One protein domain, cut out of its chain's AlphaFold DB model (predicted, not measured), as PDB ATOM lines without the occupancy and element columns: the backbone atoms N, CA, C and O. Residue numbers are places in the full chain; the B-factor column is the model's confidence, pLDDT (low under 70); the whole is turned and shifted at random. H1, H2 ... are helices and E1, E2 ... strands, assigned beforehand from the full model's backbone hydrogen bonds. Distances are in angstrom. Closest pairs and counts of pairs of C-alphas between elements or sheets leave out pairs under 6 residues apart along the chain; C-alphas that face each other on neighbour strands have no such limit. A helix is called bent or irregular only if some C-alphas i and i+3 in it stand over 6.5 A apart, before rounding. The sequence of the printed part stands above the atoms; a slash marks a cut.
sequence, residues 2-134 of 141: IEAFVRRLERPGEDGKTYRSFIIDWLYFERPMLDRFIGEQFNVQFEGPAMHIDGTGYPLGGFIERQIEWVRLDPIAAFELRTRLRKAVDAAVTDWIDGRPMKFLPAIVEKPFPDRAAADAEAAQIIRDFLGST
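This is residues 2 to 134 of the 141 residues of an uncharacterized protein of Sphingopyxis sp. 65-8 (UniProt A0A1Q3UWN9). A small antiparallel sheet, E1 E2 E5 E6, has the long helix H3 laid slantwise over one face, while the short hairpin E3 and E4 sits beside the first part of H3, and the helix pair H1 and H2 reaches the sheet only with the last residues of H2. The far end of H3, a long link and H4 stick out from this body as a free arm, residues 90 to 134. The printed part has 133 residues, with four named helices and six named strands in the order H1 H2 E1 E2 E3 E4 E5 E6 H3 H4, and its class is mixed, helices and strands. The whole is loose, with a radius of gyration of the C-alphas of 18.8 A and spans of 47 by 42 by 36 A.

In the larger sheet, E1, residues 33 to 38, and E2, residues 43 to 47, form a hairpin, with N 34 and O 46 2.8 A apart. E5, residues 61 to 66, is antiparallel to E2, with N 45 and O 63 2.9 A apart. E5 and E6, residues 69 to 73, form another hairpin, with N 71 and O 64 2.9 A apart; E1 and E6 are the edge strands. H3, residues 75 to 97, is on this sheet in two layers, a helix on one face of a sheet, at a height over the sheet of 10.6 A. It lies over E1, E2 and E5, at 54 degrees to E2 on the local plane; the closest C-alphas of H3 and E5 are those of Pro 75 and Gly 61, 4.3 A apart. E3, residues 51 to 53, and E4, residues 56 to 58, form a hairpin with N 51 and O 58 2.8 A apart, and E4 runs on into E5 at 53 degrees. The closest C-alphas of E4 and H3, those of Tyr 58 and Phe 79, are 5.7 A apart. H2, residues 13 to 27, only grazes the larger sheet with residues 23 to 27; it is irregular, but only just: C-alphas 22 and 25 are 6.7 A apart. H1, residues 2 to 9, touches residues 16 to 20 of H2 at a steep tilt of 64 degrees, opposite ways, with the C-alphas of Leu 9 and Gly 16 closest at 5.7 A. H4, residues 116 to 134, touches no helix. Every O i to N i+4 pair is within hydrogen-bond range in H1, H3 and H4, and 8 of 11 are in H2.

E5 measures 17.2 A from first to last C-alpha, H3 32.8 A, H4 27.0 A and H2 21.3 A. H1 begins at C-alpha 2, (11.838, 26.110, -63.673), H3 begins at C-alpha 75, (34.803, 8.349, -55.259), and H4 ends at C-alpha 134, (20.409, 32.150, -20.289).

The C-alphas farthest apart, those of Asp 54 and Gly 132, are 54.3 A apart. The printed part has no cut. The link from H3 to H4, residues 98 to 115, is long; the other links are tight. The mean pLDDT of the printed part is 89.0, with residue 28 and residues 109 to 114 under 70.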
ATOM      1  N   ILE A   2      10.782  25.091 -63.497       79.50
ATOM      2  CA  ILE A   2      11.838  26.110 -63.673       79.50
ATOM      3  C   ILE A   2      11.352  27.521 -63.308       79.50
ATOM      4  O   ILE A   2      11.995  28.194 -62.514       79.50
ATOM      5  N   GLU A   3      10.178  27.947 -63.781       84.88
ATOM      6  CA  GLU A   3       9.655  29.282 -63.444       84.88
ATOM      7  C   GLU A   3       9.438  29.501 -61.943       84.88
ATOM      8  O   GLU A   3       9.736  30.568 -61.421       84.88
ATOM      9  N   ALA A   4       8.924  28.499 -61.225       84.12
ATOM     10  CA  ALA A   4       8.711  28.605 -59.782       84.12
ATOM     11  C   ALA A   4      10.042  28.720 -59.024       84.12
ATOM     12  O   ALA A   4      10.129  29.436 -58.029       84.12
ATOM     13  N   PHE A   5      11.082  28.042 -59.514       83.25
ATOM     14  CA  PHE A   5      12.434  28.145 -58.978       83.25
ATOM     15  C   PHE A   5      13.022  29.542 -59.208       83.25
ATOM     16  O   PHE A   5      13.455  30.181 -58.252       83.25
ATOM     17  N   VAL A   6      12.942  30.057 -60.439       87.12
ATOM     18  CA  VAL A   6      13.402  31.414 -60.779       87.12
ATOM     19  C   VAL A   6      12.686  32.462 -59.924       87.12
ATOM     20  O   VAL A   6      13.349  33.279 -59.294       87.12
ATOM     21  N   ARG A   7      11.361  32.364 -59.758       88.81
ATOM     22  CA  ARG A   7      10.597  33.279 -58.888       88.81
ATOM     23  C   ARG A   7      11.071  33.272 -57.430       88.81
ATOM     24  O   ARG A   7      11.033  34.312 -56.777       88.81
ATOM     25  N   ARG A   8      11.518  32.127 -56.892       86.81
ATOM     26  CA  ARG A   8      12.102  32.068 -55.535       86.81
ATOM     27  C   ARG A   8      13.452  32.779 -55.475       86.81
ATOM     28  O   ARG A   8      13.702  33.507 -54.518       86.81
ATOM     29  N   LEU A   9      14.287  32.611 -56.498       87.44
ATOM     30  CA  LEU A   9      15.590  33.275 -56.588       87.44
ATOM     31  C   LEU A   9      15.482  34.782 -56.827       87.44
ATOM     32  O   LEU A   9      16.328  35.528 -56.343       87.44
ATOM     33  N   GLU A  10      14.446  35.240 -57.525       91.19
ATOM     34  CA  GLU A  10      14.165  36.660 -57.770       91.19
ATOM     35  C   GLU A  10      13.471  37.345 -56.588       91.19
ATOM     36  O   GLU A  10      13.353  38.572 -56.567       91.19
ATOM     37  N   ARG A  11      13.020  36.582 -55.581       90.50
ATOM     38  CA  ARG A  11      12.300  37.133 -54.430       90.50
ATOM     39  C   ARG A  11      13.135  38.251 -53.777       90.50
ATOM     40  O   ARG A  11      14.328  38.055 -53.513       90.50
ATOM     41  N   PRO A  12      12.556  39.432 -53.509       89.88
ATOM     42  CA  PRO A  12      13.247  40.474 -52.762       89.88
ATOM     43  C   PRO A  12      13.302  40.145 -51.260       89.88
ATOM     44  O   PRO A  12      12.571  39.287 -50.763       89.88
ATOM     45  N   GLY A  13      14.163  40.858 -50.531       89.25
ATOM     46  CA  GLY A  13      14.303  40.729 -49.076       89.25
ATOM     47  C   GLY A  13      15.164  39.548 -48.620       89.25
ATOM     48  O   GLY A  13      15.798  38.868 -49.430       89.25
ATOM     49  N   GLU A  14      15.198  39.331 -47.302       88.25
ATOM     50  CA  GLU A  14      16.071  38.341 -46.647       88.25
ATOM     51  C   GLU A  14      15.832  36.920 -47.137       88.25
ATOM     52  O   GLU A  14      16.764  36.167 -47.364       88.25
ATOM     53  N   ASP A  15      14.584  36.584 -47.419       87.44
ATOM     54  CA  ASP A  15      14.214  35.266 -47.905       87.44
ATOM     55  C   ASP A  15      14.834  34.942 -49.266       87.44
ATOM     56  O   ASP A  15      15.409  33.879 -49.483       87.44
ATOM     57  N   GLY A  16      14.776  35.914 -50.177       89.75
ATOM     58  CA  GLY A  16      15.455  35.828 -51.459       89.75
ATOM     59  C   GLY A  16      16.966  35.766 -51.318       89.75
ATOM     60  O   GLY A  16      17.618  35.017 -52.045       89.75
ATOM     61  N   LYS A  17      17.535  36.540 -50.382       90.06
ATOM     62  CA  LYS A  17      18.972  36.481 -50.084       90.06
ATOM     63  C   LYS A  17      19.352  35.085 -49.592       90.06
ATOM     64  O   LYS A  17      20.331  34.544 -50.087       90.06
ATOM     65  N   THR A  18      18.548  34.477 -48.723       90.25
ATOM     66  CA  THR A  18      18.751  33.111 -48.232       90.25
ATOM     67  C   THR A  18      18.632  32.082 -49.354       90.25
ATOM     68  O   THR A  18      19.508  31.230 -49.465       90.25
ATOM     69  N   TYR A  19      17.632  32.180 -50.243       88.94
ATOM     70  CA  TYR A  19      17.541  31.289 -51.410       88.94
ATOM     71  C   TYR A  19      18.776  31.388 -52.310       88.94
ATOM     72  O   TYR A  19      19.318  30.363 -52.712       88.94
ATOM     73  N   ARG A  20      19.242  32.609 -52.606       89.56
ATOM     74  CA  ARG A  20      20.446  32.835 -53.422       89.56
ATOM     75  C   ARG A  20      21.716  32.349 -52.724       89.56
ATOM     76  O   ARG A  20      22.556  31.746 -53.375       89.56
ATOM     77  N   SER A  21      21.829  32.566 -51.415       86.38
ATOM     78  CA  SER A  21      22.946  32.075 -50.602       86.38
ATOM     79  C   SER A  21      23.020  30.545 -50.621       86.38
ATOM     80  O   SER A  21      24.078  29.984 -50.868       86.38
ATOM     81  N   PHE A  22      21.875  29.865 -50.482       84.19
ATOM     82  CA  PHE A  22      21.797  28.402 -50.492       84.19
ATOM     83  C   PHE A  22      22.285  27.765 -51.803       84.19
ATOM     84  O   PHE A  22      22.836  26.669 -51.789       84.19
ATOM     85  N   ILE A  23      22.073  28.433 -52.943       82.25
ATOM     86  CA  ILE A  23      22.512  27.929 -54.254       82.25
ATOM     87  C   ILE A  23      23.897  28.433 -54.667       82.25
ATOM     88  O   ILE A  23      24.450  27.924 -55.636       82.25
ATOM     89  N   ILE A  24      24.447  29.439 -53.976       79.62
ATOM     90  CA  ILE A  24      25.731  30.056 -54.335       79.62
ATOM     91  C   ILE A  24      26.849  29.014 -54.313       79.62
ATOM     92  O   ILE A  24      27.710  29.017 -55.187       79.62
ATOM     93  N   ASP A  25      26.766  28.060 -53.386       70.81
ATOM     94  CA  ASP A  25      27.745  26.987 -53.261       70.81
ATOM     95  C   ASP A  25      27.793  26.082 -54.494       70.81
ATOM     96  O   ASP A  25      28.838  25.536 -54.835       70.81
ATOM     97  N   TRP A  26      26.670  25.953 -55.206       75.44
ATOM     98  CA  TRP A  26      26.581  25.119 -56.403       75.44
ATOM     99  C   TRP A  26      27.306  25.751 -57.592       75.44
ATOM    100  O   TRP A  26      27.564  25.064 -58.576       75.44
ATOM    101  N   LEU A  27      27.624  27.048 -57.518       72.25
ATOM    102  CA  LEU A  27      28.300  27.787 -58.582       72.25
ATOM    103  C   LEU A  27      29.829  27.690 -58.501       72.25
ATOM    104  O   LEU A  27      30.499  28.087 -59.451       72.25
ATOM    105  N   TYR A  28      30.389  27.185 -57.396       69.44
ATOM    106  CA  TYR A  28      31.842  27.116 -57.207       69.44
ATOM    107  C   TYR A  28      32.491  25.850 -57.777       69.44
ATOM    108  O   TYR A  28      33.707  25.835 -57.964       69.44
ATOM    109  N   PHE A  29      31.716  24.803 -58.070       73.44
ATOM    110  CA  PHE A  29      32.251  23.505 -58.480       73.44
ATOM    111  C   PHE A  29      31.946  23.187 -59.942       73.44
ATOM    112  O   PHE A  29      30.865  23.475 -60.450       73.44
ATOM    113  N   GLU A  30      32.895  22.525 -60.608       79.94
ATOM    114  CA  GLU A  30      32.708  22.035 -61.981       79.94
ATOM    115  C   GLU A  30      31.604  20.973 -62.070       79.94
ATOM    116  O   GLU A  30      30.936  20.842 -63.098       79.94
ATOM    117  N   ARG A  31      31.410  20.198 -60.995       86.12
ATOM    118  CA  ARG A  31      30.370  19.173 -60.895       86.12
ATOM    119  C   ARG A  31      29.251  19.613 -59.953       86.12
ATOM    120  O   ARG A  31      29.524  20.262 -58.946       86.12
ATOM    121  N   PRO A  32      27.996  19.217 -60.231       88.56
ATOM    122  CA  PRO A  32      26.882  19.518 -59.342       88.56
ATOM    123  C   PRO A  32      27.085  18.859 -57.974       88.56
ATOM    124  O   PRO A  32      27.595  17.742 -57.878       88.56
ATOM    125  N   MET A  33      26.638  19.530 -56.918       89.56
ATOM    126  CA  MET A  33      26.736  19.034 -55.547       89.56
ATOM    127  C   MET A  33      25.605  18.040 -55.236       89.56
ATOM    128  O   MET A  33      24.439  18.316 -55.513       89.56
ATOM    129  N   LEU A  34      25.944  16.886 -54.654       91.38
ATOM    130  CA  LEU A  34      24.976  15.903 -54.148       91.38
ATOM    131  C   LEU A  34      24.546  16.213 -52.718       91.38
ATOM    132  O   LEU A  34      23.357  16.229 -52.435       91.38
ATOM    133  N   ASP A  35      25.515  16.409 -51.827       91.88
ATOM    134  CA  ASP A  35      25.303  16.664 -50.404       91.88
ATOM    135  C   ASP A  35      26.410  17.594 -49.886       91.88
ATOM    136  O   ASP A  35      27.545  17.556 -50.374       91.88
ATOM    137  N   ARG A  36      26.084  18.367 -48.847       91.75
ATOM    138  CA  ARG A  36      27.023  19.185 -48.076       91.75
ATOM    139  C   ARG A  36      26.776  18.995 -46.588       91.75
ATOM    140  O   ARG A  36      25.629  18.989 -46.149       91.75
ATOM    141  N   PHE A  37      27.851  18.886 -45.821       94.25
ATOM    142  CA  PHE A  37      27.823  18.833 -44.364       94.25
ATOM    143  C   PHE A  37      28.738  19.926 -43.826       94.25
ATOM    144  O   PHE A  37      29.919  19.966 -44.163       94.25
ATOM    145  N   ILE A  38      28.187  20.808 -42.996       92.19
ATOM    146  CA  ILE A  38      28.917  21.925 -42.398       92.19
ATOM    147  C   ILE A  38      28.999  21.663 -40.899       92.19
ATOM    148  O   ILE A  38      27.986  21.693 -40.202       92.19
ATOM    149  N   GLY A  39      30.202  21.358 -40.425       93.19
ATOM    150  CA  GLY A  39      30.542  21.358 -39.009       93.19
ATOM    151  C   GLY A  39      31.189  22.679 -38.603       93.19
ATOM    152  O   GLY A  39      31.423  23.559 -39.426       93.19
ATOM    153  N   GLU A  40      31.530  22.801 -37.323       94.00
ATOM    154  CA  GLU A  40      32.195  23.997 -36.787       94.00
ATOM    155  C   GLU A  40      33.581  24.239 -37.412       94.00
ATOM    156  O   GLU A  40      33.956  25.376 -37.684       94.00
ATOM    157  N   GLN A  41      34.341  23.167 -37.656       94.81
ATOM    158  CA  GLN A  41      35.721  23.246 -38.156       94.81
ATOM    159  C   GLN A  41      35.875  22.819 -39.616       94.81
ATOM    160  O   GLN A  41      36.821  23.241 -40.282       94.81
ATOM    161  N   PHE A  42      34.974  21.962 -40.096       95.00
ATOM    162  CA  PHE A  42      35.092  21.308 -41.392       95.00
ATOM    163  C   PHE A  42      33.827  21.505 -42.215       95.00
ATOM    164  O   PHE A  42      32.715  21.336 -41.715       95.00
ATOM    165  N   ASN A  43      34.015  21.779 -43.497       93.38
ATOM    166  CA  ASN A  43      32.979  21.698 -44.512       93.38
ATOM    167  C   ASN A  43      33.296  20.506 -45.420       93.38
ATOM    168  O   ASN A  43      34.426  20.358 -45.875       93.38
ATOM    169  N   VAL A  44      32.316  19.640 -45.668       94.88
ATOM    170  CA  VAL A  44      32.474  18.478 -46.545       94.88
ATOM    171  C   VAL A  44      31.434  18.530 -47.647       94.88
ATOM    172  O   VAL A  44      30.238  18.645 -47.372       94.88
ATOM    173  N   GLN A  45      31.890  18.399 -48.889       93.56
ATOM    174  CA  GLN A  45      31.055  18.479 -50.084       93.56
ATOM    175  C   GLN A  45      31.234  17.229 -50.940       93.56
ATOM    176  O   GLN A  45      32.353  16.737 -51.104       93.56
ATOM    177  N   PHE A  46      30.139  16.717 -51.500       95.00
ATOM    178  CA  PHE A  46      30.134  15.511 -52.330       95.00
ATOM    179  C   PHE A  46      29.643  15.828 -53.735       95.00
ATOM    180  O   PHE A  46      28.591  16.442 -53.904       95.00
ATOM    181  N   GLU A  47      30.376  15.374 -54.746       93.56
ATOM    182  CA  GLU A  47      30.083  15.689 -56.143       93.56
ATOM    183  C   GLU A  47      29.225  14.620 -56.813       93.56
ATOM    184  O   GLU A  47      29.383  13.416 -56.589       93.56
ATOM    185  N   GLY A  48      28.351  15.078 -57.701       91.81
ATOM    186  CA  GLY A  48      27.482  14.255 -58.523       91.81
ATOM    187  C   GLY A  48      27.741  14.377 -60.025       91.81
ATOM    188  O   GLY A  48      28.727  14.979 -60.456       91.81
ATOM    189  N   PRO A  49      26.831  13.814 -60.842       92.50
ATOM    190  CA  PRO A  49      25.685  12.986 -60.433       92.50
ATOM    191  C   PRO A  49      26.126  11.675 -59.761       92.50
ATOM    192  O   PRO A  49      27.228  11.199 -60.009       92.50
ATOM    193  N   ALA A  50      25.278  11.079 -58.918       93.56
ATOM    194  CA  ALA A  50      25.609   9.802 -58.284       93.56
ATOM    195  C   ALA A  50      25.703   8.678 -59.335       93.56
ATOM    196  O   ALA A  50      24.740   8.415 -60.062       93.56
ATOM    197  N   MET A  51      26.844   7.992 -59.391       95.31
ATOM    198  CA  MET A  51      27.049   6.820 -60.239       95.31
ATOM    199  C   MET A  51      26.490   5.583 -59.541       95.31
ATOM    200  O   MET A  51      26.916   5.247 -58.442       95.31
ATOM    201  N   HIS A  52      25.537   4.905 -60.175       96.06
ATOM    202  CA  HIS A  52      24.897   3.729 -59.597       96.06
ATOM    203  C   HIS A  52      25.554   2.449 -60.118       96.06
ATOM    204  O   HIS A  52      25.568   2.214 -61.324       96.06
ATOM    205  N   ILE A  53      26.073   1.628 -59.205       95.00
ATOM    206  CA  ILE A  53      26.664   0.312 -59.481       95.00
ATOM    207  C   ILE A  53      26.028  -0.670 -58.500       95.00
ATOM    208  O   ILE A  53      26.024  -0.415 -57.297       95.00
ATOM    209  N   ASP A  54      25.425  -1.745 -59.011       94.88
ATOM    210  CA  ASP A  54      24.747  -2.781 -58.213       94.88
ATOM    211  C   ASP A  54      23.752  -2.218 -57.177       94.88
ATOM    212  O   ASP A  54      23.671  -2.655 -56.031       94.88
ATOM    213  N   GLY A  55      23.003  -1.182 -57.573       92.94
ATOM    214  CA  GLY A  55      22.018  -0.510 -56.717       92.94
ATOM    215  C   GLY A  55      22.608   0.457 -55.684       92.94
ATOM    216  O   GLY A  55      21.852   1.140 -54.994       92.94
ATOM    217  N   THR A  56      23.934   0.577 -55.602       94.69
ATOM    218  CA  THR A  56      24.618   1.523 -54.714       94.69
ATOM    219  C   THR A  56      24.997   2.790 -55.475       94.69
ATOM    220  O   THR A  56      25.652   2.730 -56.513       94.69
ATOM    221  N   GLY A  57      24.576   3.949 -54.960       95.12
ATOM    222  CA  GLY A  57      24.905   5.260 -55.522       95.12
ATOM    223  C   GLY A  57      26.196   5.832 -54.934       95.12
ATOM    224  O   GLY A  57      26.237   6.190 -53.754       95.12
ATOM    225  N   TYR A  58      27.223   5.970 -55.769       96.94
ATOM    226  CA  TYR A  58      28.527   6.529 -55.423       96.94
ATOM    227  C   TYR A  58      28.630   8.000 -55.852       96.94
ATOM    228  O   TYR A  58      28.276   8.329 -56.989       96.94
ATOM    229  N   PRO A  59      29.122   8.907 -54.987       96.94
ATOM    230  CA  PRO A  59      29.559  10.223 -55.433       96.94
ATOM    231  C   PRO A  59      30.754  10.087 -56.385       96.94
ATOM    232  O   PRO A  59      31.507   9.118 -56.323       96.94
ATOM    233  N   LEU A  60      30.955  11.080 -57.248       95.69
ATOM    234  CA  LEU A  60      32.082  11.105 -58.193       95.69
ATOM    235  C   LEU A  60      33.367  11.680 -57.584       95.69
ATOM    236  O   LEU A  60      34.374  11.816 -58.275       95.69
ATOM    237  N   GLY A  61      33.322  11.993 -56.293       95.69
ATOM    238  CA  GLY A  61      34.398  12.589 -55.526       95.69
ATOM    239  C   GLY A  61      33.834  13.503 -54.448       95.69
ATOM    240  O   GLY A  61      32.631  13.508 -54.156       95.69
ATOM    241  N   GLY A  62      34.715  14.286 -53.848       94.44
ATOM    242  CA  GLY A  62      34.327  15.302 -52.884       94.44
ATOM    243  C   GLY A  62      35.491  16.171 -52.452       94.44
ATOM    244  O   GLY A  62      36.611  16.039 -52.958       94.44
ATOM    245  N   PHE A  63      35.203  17.049 -51.502       94.56
ATOM    246  CA  PHE A  63      36.166  17.944 -50.886       94.56
ATOM    247  C   PHE A  63      35.939  17.979 -49.379       94.56
ATOM    248  O   PHE A  63      34.795  17.993 -48.922       94.56
ATOM    249  N   ILE A  64      37.029  17.996 -48.616       96.12
ATOM    250  CA  ILE A  64      37.021  18.415 -47.213       96.12
ATOM    251  C   ILE A  64      37.733  19.757 -47.165       96.12
ATOM    252  O   ILE A  64      38.853  19.875 -47.655       96.12
ATOM    253  N   GLU A  65      37.094  20.742 -46.560       93.75
ATOM    254  CA  GLU A  65      37.587  22.100 -46.403       93.75
ATOM    255  C   GLU A  65      37.711  22.438 -44.919       93.75
ATOM    256  O   GLU A  65      36.845  22.093 -44.110       93.75
ATOM    257  N   ARG A  66      38.777  23.156 -44.574       94.25
ATOM    258  CA  ARG A  66      39.011  23.744 -43.256       94.25
ATOM    259  C   ARG A  66      39.673  25.100 -43.454       94.25
ATOM    260  O   ARG A  66      40.820  25.174 -43.882       94.25
ATOM    261  N   GLN A  67      38.978  26.176 -43.090       88.06
ATOM    262  CA  GLN A  67      39.448  27.549 -43.317       88.06
ATOM    263  C   GLN A  67      39.829  27.786 -44.794       88.06
ATOM    264  O   GLN A  67      38.945  27.816 -45.641       88.06
ATOM    265  N   ILE A  68      41.122  27.956 -45.092       88.25
ATOM    266  CA  ILE A  68      41.661  28.144 -46.451       88.25
ATOM    267  C   ILE A  68      42.263  26.858 -47.043       88.25
ATOM    268  O   ILE A  68      42.742  26.863 -48.175       88.25
ATOM    269  N   GLU A  69      42.286  25.771 -46.272       93.94
ATOM    270  CA  GLU A  69      42.840  24.477 -46.664       93.94
ATOM    271  C   GLU A  69      41.739  23.579 -47.225       93.94
ATOM    272  O   GLU A  69      40.607  23.576 -46.733       93.94
ATOM    273  N   TRP A  70      42.081  22.769 -48.224       94.62
ATOM    274  CA  TRP A  70      41.162  21.787 -48.780       94.62
ATOM    275  C   TRP A  70      41.888  20.537 -49.276       94.62
ATOM    276  O   TRP A  70      43.063  20.580 -49.646       94.62
ATOM    277  N   VAL A  71      41.172  19.414 -49.299       96.12
ATOM    278  CA  VAL A  71      41.646  18.143 -49.855       96.12
ATOM    279  C   VAL A  71      40.569  17.496 -50.718       96.12
ATOM    280  O   VAL A  71      39.386  17.506 -50.376       96.12
ATOM    281  N   ARG A  72      40.994  16.935 -51.853       95.69
ATOM    282  CA  ARG A  72      40.157  16.167 -52.780       95.69
ATOM    283  C   ARG A  72      39.939  14.754 -52.243       95.69
ATOM    284  O   ARG A  72      40.887  14.106 -51.808       95.69
ATOM    285  N   LEU A  73      38.716  14.255 -52.358       97.19
ATOM    286  CA  LEU A  73      38.379  12.854 -52.141       97.19
ATOM    287  C   LEU A  73      38.132  12.165 -53.482       97.19
ATOM    288  O   LEU A  73      37.425  12.705 -54.336       97.19
ATOM    289  N   ASP A  74      38.675  10.961 -53.638       97.19
ATOM    290  CA  ASP A  74      38.252  10.044 -54.694       97.19
ATOM    291  C   ASP A  74      36.822   9.510 -54.423       97.19
ATOM    292  O   ASP A  74      36.297   9.676 -53.315       97.19
ATOM    293  N   PRO A  75      36.161   8.877 -55.412       97.06
ATOM    294  CA  PRO A  75      34.803   8.349 -55.259       97.06
ATOM    295  C   PRO A  75      34.587   7.401 -54.067       97.06
ATOM    296  O   PRO A  75      33.516   7.426 -53.459       97.06
ATOM    297  N   ILE A  76      35.576   6.574 -53.713       97.69
ATOM    298  CA  ILE A  76      35.459   5.581 -52.636       97.69
ATOM    299  C   ILE A  76      35.572   6.270 -51.278       97.69
ATOM    300  O   ILE A  76      34.684   6.112 -50.438       97.69
ATOM    301  N   ALA A  77      36.591   7.111 -51.088       98.38
ATOM    302  CA  ALA A  77      36.742   7.901 -49.867       98.38
ATOM    303  C   ALA A  77      35.531   8.826 -49.643       98.38
ATOM    304  O   ALA A  77      35.017   8.945 -48.526       98.38
ATOM    305  N   ALA A  78      35.026   9.435 -50.720       97.69
ATOM    306  CA  ALA A  78      33.818  10.248 -50.696       97.69
ATOM    307  C   ALA A  78      32.582   9.427 -50.292       97.69
ATOM    308  O   ALA A  78      31.809   9.855 -49.434       97.69
ATOM    309  N   PHE A  79      32.396   8.230 -50.855       98.06
ATOM    310  CA  PHE A  79      31.290   7.341 -50.498       98.06
ATOM    311  C   PHE A  79      31.316   6.931 -49.020       98.06
ATOM    312  O   PHE A  79      30.290   7.011 -48.331       98.06
ATOM    313  N   GLU A  80      32.480   6.515 -48.518       98.44
ATOM    314  CA  GLU A  80      32.647   6.108 -47.123       98.44
ATOM    315  C   GLU A  80      32.330   7.252 -46.161       98.44
ATOM    316  O   GLU A  80      31.529   7.083 -45.232       98.44
ATOM    317  N   LEU A  81      32.917   8.432 -46.393       98.38
ATOM    318  CA  LEU A  81      32.701   9.597 -45.541       98.38
ATOM    319  C   LEU A  81      31.243  10.061 -45.591       98.38
ATOM    320  O   LEU A  81      30.639  10.279 -44.541       98.38
ATOM    321  N   ARG A  82      30.642  10.136 -46.786       97.31
ATOM    322  CA  ARG A  82      29.226  10.492 -46.959       97.31
ATOM    323  C   ARG A  82      28.315   9.557 -46.172       97.31
ATOM    324  O   ARG A  82      27.394  10.010 -45.499       97.31
ATOM    325  N   THR A  83      28.582   8.255 -46.226       97.81
ATOM    326  CA  THR A  83      27.800   7.250 -45.495       97.81
ATOM    327  C   THR A  83      27.910   7.447 -43.984       97.81
ATOM    328  O   THR A  83      26.900   7.379 -43.283       97.81
ATOM    329  N   ARG A  84      29.116   7.726 -43.472       98.25
ATOM    330  CA  ARG A  84      29.336   8.007 -42.044       98.25
ATOM    331  C   ARG A  84      28.613   9.276 -41.597       98.25
ATOM    332  O   ARG A  84      27.931   9.243 -40.580       98.25
ATOM    333  N   LEU A  85      28.706  10.357 -42.369       98.00
ATOM    334  CA  LEU A  85      28.074  11.636 -42.033       98.00
ATOM    335  C   LEU A  85      26.544  11.549 -42.030       98.00
ATOM    336  O   LEU A  85      25.915  12.048 -41.103       98.00
ATOM    337  N   ARG A  86      25.937  10.850 -42.997       97.06
ATOM    338  CA  ARG A  86      24.480  10.619 -43.004       97.06
ATOM    339  C   ARG A  86      24.021   9.863 -41.756       97.06
ATOM    340  O   ARG A  86      23.093  10.303 -41.093       97.06
ATOM    341  N   LYS A  87      24.733   8.793 -41.383       98.06
ATOM    342  CA  LYS A  87      24.453   8.047 -40.144       98.06
ATOM    343  C   LYS A  87      24.647   8.898 -38.889       98.06
ATOM    344  O   LYS A  87      23.887   8.747 -37.942       98.06
ATOM    345  N   ALA A  88      25.649   9.778 -38.871       97.31
ATOM    346  CA  ALA A  88      25.880  10.686 -37.751       97.31
ATOM    347  C   ALA A  88      24.735  11.698 -37.595       97.31
ATOM    348  O   ALA A  88      24.303  11.947 -36.474       97.31
ATOM    349  N   VAL A  89      24.202  12.227 -38.703       96.75
ATOM    350  CA  VAL A  89      23.002  13.079 -38.686       96.75
ATOM    351  C   VAL A  89      21.798  12.304 -38.158       96.75
ATOM    352  O   VAL A  89      21.137  12.785 -37.241       96.75
ATOM    353  N   ASP A  90      21.542  11.100 -38.674       97.69
ATOM    354  CA  ASP A  90      20.420  10.272 -38.216       97.69
ATOM    355  C   ASP A  90      20.520   9.973 -36.713       97.69
ATOM    356  O   ASP A  90      19.532  10.101 -35.989       97.69
ATOM    357  N   ALA A  91      21.716   9.630 -36.225       97.50
ATOM    358  CA  ALA A  91      21.963   9.370 -34.811       97.50
ATOM    359  C   ALA A  91      21.736  10.620 -33.948       97.50
ATOM    360  O   ALA A  91      21.008  10.546 -32.964       97.50
ATOM    361  N   ALA A  92      22.297  11.769 -34.340       96.88
ATOM    362  CA  ALA A  92      22.141  13.023 -33.605       96.88
ATOM    363  C   ALA A  92      20.677  13.486 -33.551       96.88
ATOM    364  O   ALA A  92      20.205  13.939 -32.512       96.88
ATOM    365  N   VAL A  93      19.936  13.350 -34.656       95.81
ATOM    366  CA  VAL A  93      18.509  13.694 -34.691       95.81
ATOM    367  C   VAL A  93      17.692  12.711 -33.854       95.81
ATOM    368  O   VAL A  93      16.815  13.154 -33.121       95.81
ATOM    369  N   THR A  94      17.980  11.408 -33.932       95.00
ATOM    370  CA  THR A  94      17.279  10.373 -33.148       95.00
ATOM    371  C   THR A  94      17.473  10.577 -31.647       95.00
ATOM    372  O   THR A  94      16.507  10.514 -30.895       95.00
ATOM    373  N   ASP A  95      18.700  10.872 -31.221       95.94
ATOM    374  CA  ASP A  95      19.010  11.222 -29.833       95.94
ATOM    375  C   ASP A  95      18.282  12.505 -29.407       95.94
ATOM    376  O   ASP A  95      17.626  12.551 -28.371       95.94
ATOM    377  N   TRP A  96      18.290  13.537 -30.256       94.56
ATOM    378  CA  TRP A  96      17.642  14.807 -29.938       94.56
ATOM    379  C   TRP A  96      16.125  14.701 -29.759       94.56
ATOM    380  O   TRP A  96      15.561  15.414 -28.925       94.56
ATOM    381  N   ILE A  97      15.448  13.875 -30.563       95.25
ATOM    382  CA  ILE A  97      13.994  13.691 -30.456       95.25
ATOM    383  C   ILE A  97      13.599  12.828 -29.257       95.25
ATOM    384  O   ILE A  97      12.437  12.893 -28.847       95.25
ATOM    385  N   ASP A  98      14.521  12.038 -28.701       93.38
ATOM    386  CA  ASP A  98      14.213  11.168 -27.574       93.38
ATOM    387  C   ASP A  98      13.789  11.992 -26.347       93.38
ATOM    388  O   ASP A  98      14.343  13.047 -26.033       93.38
ATOM    389  N   GLY A  99      12.712  11.563 -25.693       87.06
ATOM    390  CA  GLY A  99      12.108  12.291 -24.574       87.06
ATOM    391  C   GLY A  99      11.444  13.637 -24.919       87.06
ATOM    392  O   GLY A  99      10.954  14.309 -24.008       87.06
ATOM    393  N   ARG A 100      11.373  14.049 -26.196       93.06
ATOM    394  CA  ARG A 100      10.703  15.297 -26.609       93.06
ATOM    395  C   ARG A 100       9.375  15.018 -27.320       93.06
ATOM    396  O   ARG A 100       9.310  14.135 -28.173       93.06
ATOM    397  N   PRO A 101       8.304  15.788 -27.044       88.69
ATOM    398  CA  PRO A 101       7.011  15.598 -27.697       88.69
ATOM    399  C   PRO A 101       7.047  16.113 -29.146       88.69
ATOM    400  O   PRO A 101       6.597  17.216 -29.447       88.69
ATOM    401  N   MET A 102       7.597  15.307 -30.054       89.25
ATOM    402  CA  MET A 102       7.655  15.589 -31.489       89.25
ATOM    403  C   MET A 102       6.506  14.889 -32.216       89.25
ATOM    404  O   MET A 102       6.243  13.707 -32.002       89.25
ATOM    405  N   LYS A 103       5.831  15.603 -33.123       84.50
ATOM    406  CA  LYS A 103       4.791  15.032 -33.988       84.50
ATOM    407  C   LYS A 103       5.224  15.115 -35.446       84.50
ATOM    408  O   LYS A 103       5.246  16.196 -36.027       84.50
ATOM    409  N   PHE A 104       5.511  13.966 -36.052       83.12
ATOM    410  CA  PHE A 104       5.715  13.884 -37.495       83.12
ATOM    411  C   PHE A 104       4.373  14.061 -38.211       83.12
ATOM    412  O   PHE A 104       3.412  13.332 -37.959       83.12
ATOM    413  N   LEU A 105       4.299  15.062 -39.085       82.56
ATOM    414  CA  LEU A 105       3.136  15.320 -39.928       82.56
ATOM    415  C   LEU A 105       3.373  14.737 -41.329       82.56
ATOM    416  O   LEU A 105       4.529  14.661 -41.758       82.56
ATOM    417  N   PRO A 106       2.313  14.347 -42.060       81.56
ATOM    418  CA  PRO A 106       2.440  13.957 -43.459       81.56
ATOM    419  C   PRO A 106       3.173  15.029 -44.268       81.56
ATOM    420  O   PRO A 106       2.971  16.228 -44.057       81.56
ATOM    421  N   ALA A 107       4.009  14.594 -45.210       73.50
ATOM    422  CA  ALA A 107       4.712  15.498 -46.108       73.50
ATOM    423  C   ALA A 107       3.706  16.207 -47.028       73.50
ATOM    424  O   ALA A 107       3.291  15.670 -48.053       73.50
ATOM    425  N   ILE A 108       3.307  17.421 -46.658       72.69
ATOM    426  CA  ILE A 108       2.639  18.354 -47.564       72.69
ATOM    427  C   ILE A 108       3.709  19.103 -48.368       72.69
ATOM    428  O   ILE A 108       4.723  19.534 -47.816       72.69
ATOM    429  N   VAL A 109       3.506  19.206 -49.688       59.88
ATOM    430  CA  VAL A 109       4.478  19.774 -50.651       59.88
ATOM    431  C   VAL A 109       4.840  21.221 -50.307       59.88
ATOM    432  O   VAL A 109       5.967  21.661 -50.538       59.88
ATOM    433  N   GLU A 110       3.910  21.943 -49.690       62.16
ATOM    434  CA  GLU A 110       4.134  23.265 -49.128       62.16
ATOM    435  C   GLU A 110       3.931  23.182 -47.622       62.16
ATOM    436  O   GLU A 110       2.848  22.829 -47.168       62.16
ATOM    437  N   LYS A 111       4.974  23.487 -46.843       66.12
ATOM    438  CA  LYS A 111       4.860  23.694 -45.395       66.12
ATOM    439  C   LYS A 111       4.322  25.118 -45.200       66.12
ATOM    440  O   LYS A 111       5.083  26.058 -45.437       66.12
ATOM    441  N   PRO A 112       3.030  25.311 -44.883       61.66
ATOM    442  CA  PRO A 112       2.429  26.630 -44.933       61.66
ATOM    443  C   PRO A 112       2.889  27.470 -43.741       61.66
ATOM    444  O   PRO A 112       2.880  27.003 -42.605       61.66
ATOM    445  N   PHE A 113       3.209  28.732 -44.012       59.69
ATOM    446  CA  PHE A 113       3.194  29.802 -43.017       59.69
ATOM    447  C   PHE A 113       2.024  30.722 -43.394       59.69
ATOM    448  O   PHE A 113       2.179  31.519 -44.321       59.69
ATOM    449  N   PRO A 114       0.835  30.566 -42.776       62.78
ATOM    450  CA  PRO A 114      -0.363  31.313 -43.169       62.78
ATOM    451  C   PRO A 114      -0.203  32.825 -42.975       62.78
ATOM    452  O   PRO A 114      -0.645  33.601 -43.817       62.78
ATOM    453  N   ASP A 115       0.485  33.225 -41.901       80.19
ATOM    454  CA  ASP A 115       0.913  34.597 -41.644       80.19
ATOM    455  C   ASP A 115       2.392  34.599 -41.260       80.19
ATOM    456  O   ASP A 115       2.797  34.194 -40.169       80.19
ATOM    457  N   ARG A 116       3.213  35.034 -42.211       77.25
ATOM    458  CA  ARG A 116       4.659  35.061 -42.055       77.25
ATOM    459  C   ARG A 116       5.127  36.131 -41.075       77.25
ATOM    460  O   ARG A 116       6.068  35.883 -40.336       77.25
ATOM    461  N   ALA A 117       4.512  37.311 -41.089       85.19
ATOM    462  CA  ALA A 117       4.942  38.392 -40.211       85.19
ATOM    463  C   ALA A 117       4.680  38.014 -38.749       85.19
ATOM    464  O   ALA A 117       5.539  38.231 -37.895       85.19
ATOM    465  N   ALA A 118       3.535  37.375 -38.487       86.75
ATOM    466  CA  ALA A 118       3.238  36.799 -37.185       86.75
ATOM    467  C   ALA A 118       4.240  35.694 -36.801       86.75
ATOM    468  O   ALA A 118       4.782  35.738 -35.701       86.75
ATOM    469  N   ALA A 119       4.548  34.759 -37.711       86.19
ATOM    470  CA  ALA A 119       5.501  33.676 -37.446       86.19
ATOM    471  C   ALA A 119       6.933  34.182 -37.175       86.19
ATOM    472  O   ALA A 119       7.591  33.708 -36.249       86.19
ATOM    473  N   ASP A 120       7.407  35.168 -37.941       88.75
ATOM    474  CA  ASP A 120       8.727  35.778 -37.754       88.75
ATOM    475  C   ASP A 120       8.787  36.541 -36.411       88.75
ATOM    476  O   ASP A 120       9.788  36.467 -35.694       88.75
ATOM    477  N   ALA A 121       7.705  37.234 -36.025       89.81
ATOM    478  CA  ALA A 121       7.604  37.919 -34.735       89.81
ATOM    479  C   ALA A 121       7.562  36.943 -33.545       89.81
ATOM    480  O   ALA A 121       8.222  37.182 -32.532       89.81
ATOM    481  N   GLU A 122       6.830  35.835 -33.674       91.31
ATOM    482  CA  GLU A 122       6.787  34.758 -32.681       91.31
ATOM    483  C   GLU A 122       8.167  34.110 -32.513       91.31
ATOM    484  O   GLU A 122       8.667  34.007 -31.392       91.31
ATOM    485  N   ALA A 123       8.839  33.764 -33.615       89.31
ATOM    486  CA  ALA A 123      10.195  33.221 -33.581       89.31
ATOM    487  C   ALA A 123      11.175  34.189 -32.900       89.31
ATOM    488  O   ALA A 123      11.959  33.782 -32.039       89.31
ATOM    489  N   ALA A 124      11.101  35.483 -33.224       92.25
ATOM    490  CA  ALA A 124      11.920  36.504 -32.580       92.25
ATOM    491  C   ALA A 124      11.628  36.632 -31.075       92.25
ATOM    492  O   ALA A 124      12.541  36.905 -30.295       92.25
ATOM    493  N   GLN A 125      10.379  36.443 -30.643       93.31
ATOM    494  CA  GLN A 125      10.036  36.427 -29.222       93.31
ATOM    495  C   GLN A 125      10.630  35.205 -28.515       93.31
ATOM    496  O   GLN A 125      11.333  35.381 -27.525       93.31
ATOM    497  N   ILE A 126      10.451  34.003 -29.069       91.62
ATOM    498  CA  ILE A 126      11.008  32.757 -28.517       91.62
ATOM    499  C   ILE A 126      12.531  32.857 -28.360       91.62
ATOM    500  O   ILE A 126      13.079  32.496 -27.317       91.62
ATOM    501  N   ILE A 127      13.227  33.387 -29.372       92.94
ATOM    502  CA  ILE A 127      14.683  33.584 -29.327       92.94
ATOM    503  C   ILE A 127      15.067  34.574 -28.218       92.94
ATOM    504  O   ILE A 127      16.020  34.325 -27.479       92.94
ATOM    505  N   ARG A 128      14.335  35.687 -28.070       93.62
ATOM    506  CA  ARG A 128      14.588  36.668 -27.002       93.62
ATOM    507  C   ARG A 128      14.369  36.078 -25.613       93.62
ATOM    508  O   ARG A 128      15.194  36.318 -24.735       93.62
ATOM    509  N   ASP A 129      13.314  35.294 -25.429       93.94
ATOM    510  CA  ASP A 129      13.010  34.647 -24.152       93.94
ATOM    511  C   ASP A 129      14.103  33.639 -23.773       93.94
ATOM    512  O   ASP A 129      14.578  33.637 -22.635       93.94
ATOM    513  N   PHE A 130      14.580  32.852 -24.743       88.56
ATOM    514  CA  PHE A 130      15.723  31.960 -24.552       88.56
ATOM    515  C   PHE A 130      16.970  32.734 -24.100       88.56
ATOM    516  O   PHE A 130      17.525  32.423 -23.047       88.56
ATOM    517  N   LEU A 131      17.358  33.793 -24.821       90.25
ATOM    518  CA  LEU A 131      18.532  34.605 -24.475       90.25
ATOM    519  C   LEU A 131      18.403  35.277 -23.098       90.25
ATOM    520  O   LEU A 131      19.377  35.333 -22.344       90.25
ATOM    521  N   GLY A 132      17.203  35.749 -22.745       83.25
ATOM    522  CA  GLY A 132      16.904  36.320 -21.431       83.25
ATOM    523  C   GLY A 132      16.979  35.293 -20.296       83.25
ATOM    524  O   GLY A 132      17.427  35.627 -19.200       83.25
ATOM    525  N   SER A 133      16.602  34.039 -20.559       75.12
ATOM    526  CA  SER A 133      16.690  32.942 -19.586       75.12
ATOM    527  C   SER A 133      18.125  32.452 -19.354       75.12
ATOM    528  O   SER A 133      18.481  32.119 -18.228       75.12
ATOM    529  N   THR A 134      18.978  32.493 -20.384       70.88
ATOM    530  CA  THR A 134      20.409  32.150 -20.289       70.88
ATOM    531  C   THR A 134      21.280  33.286 -19.736       70.88
ATOM    532  O   THR A 134      22.460  33.081 -19.472       70.88
TER     533      THR A 134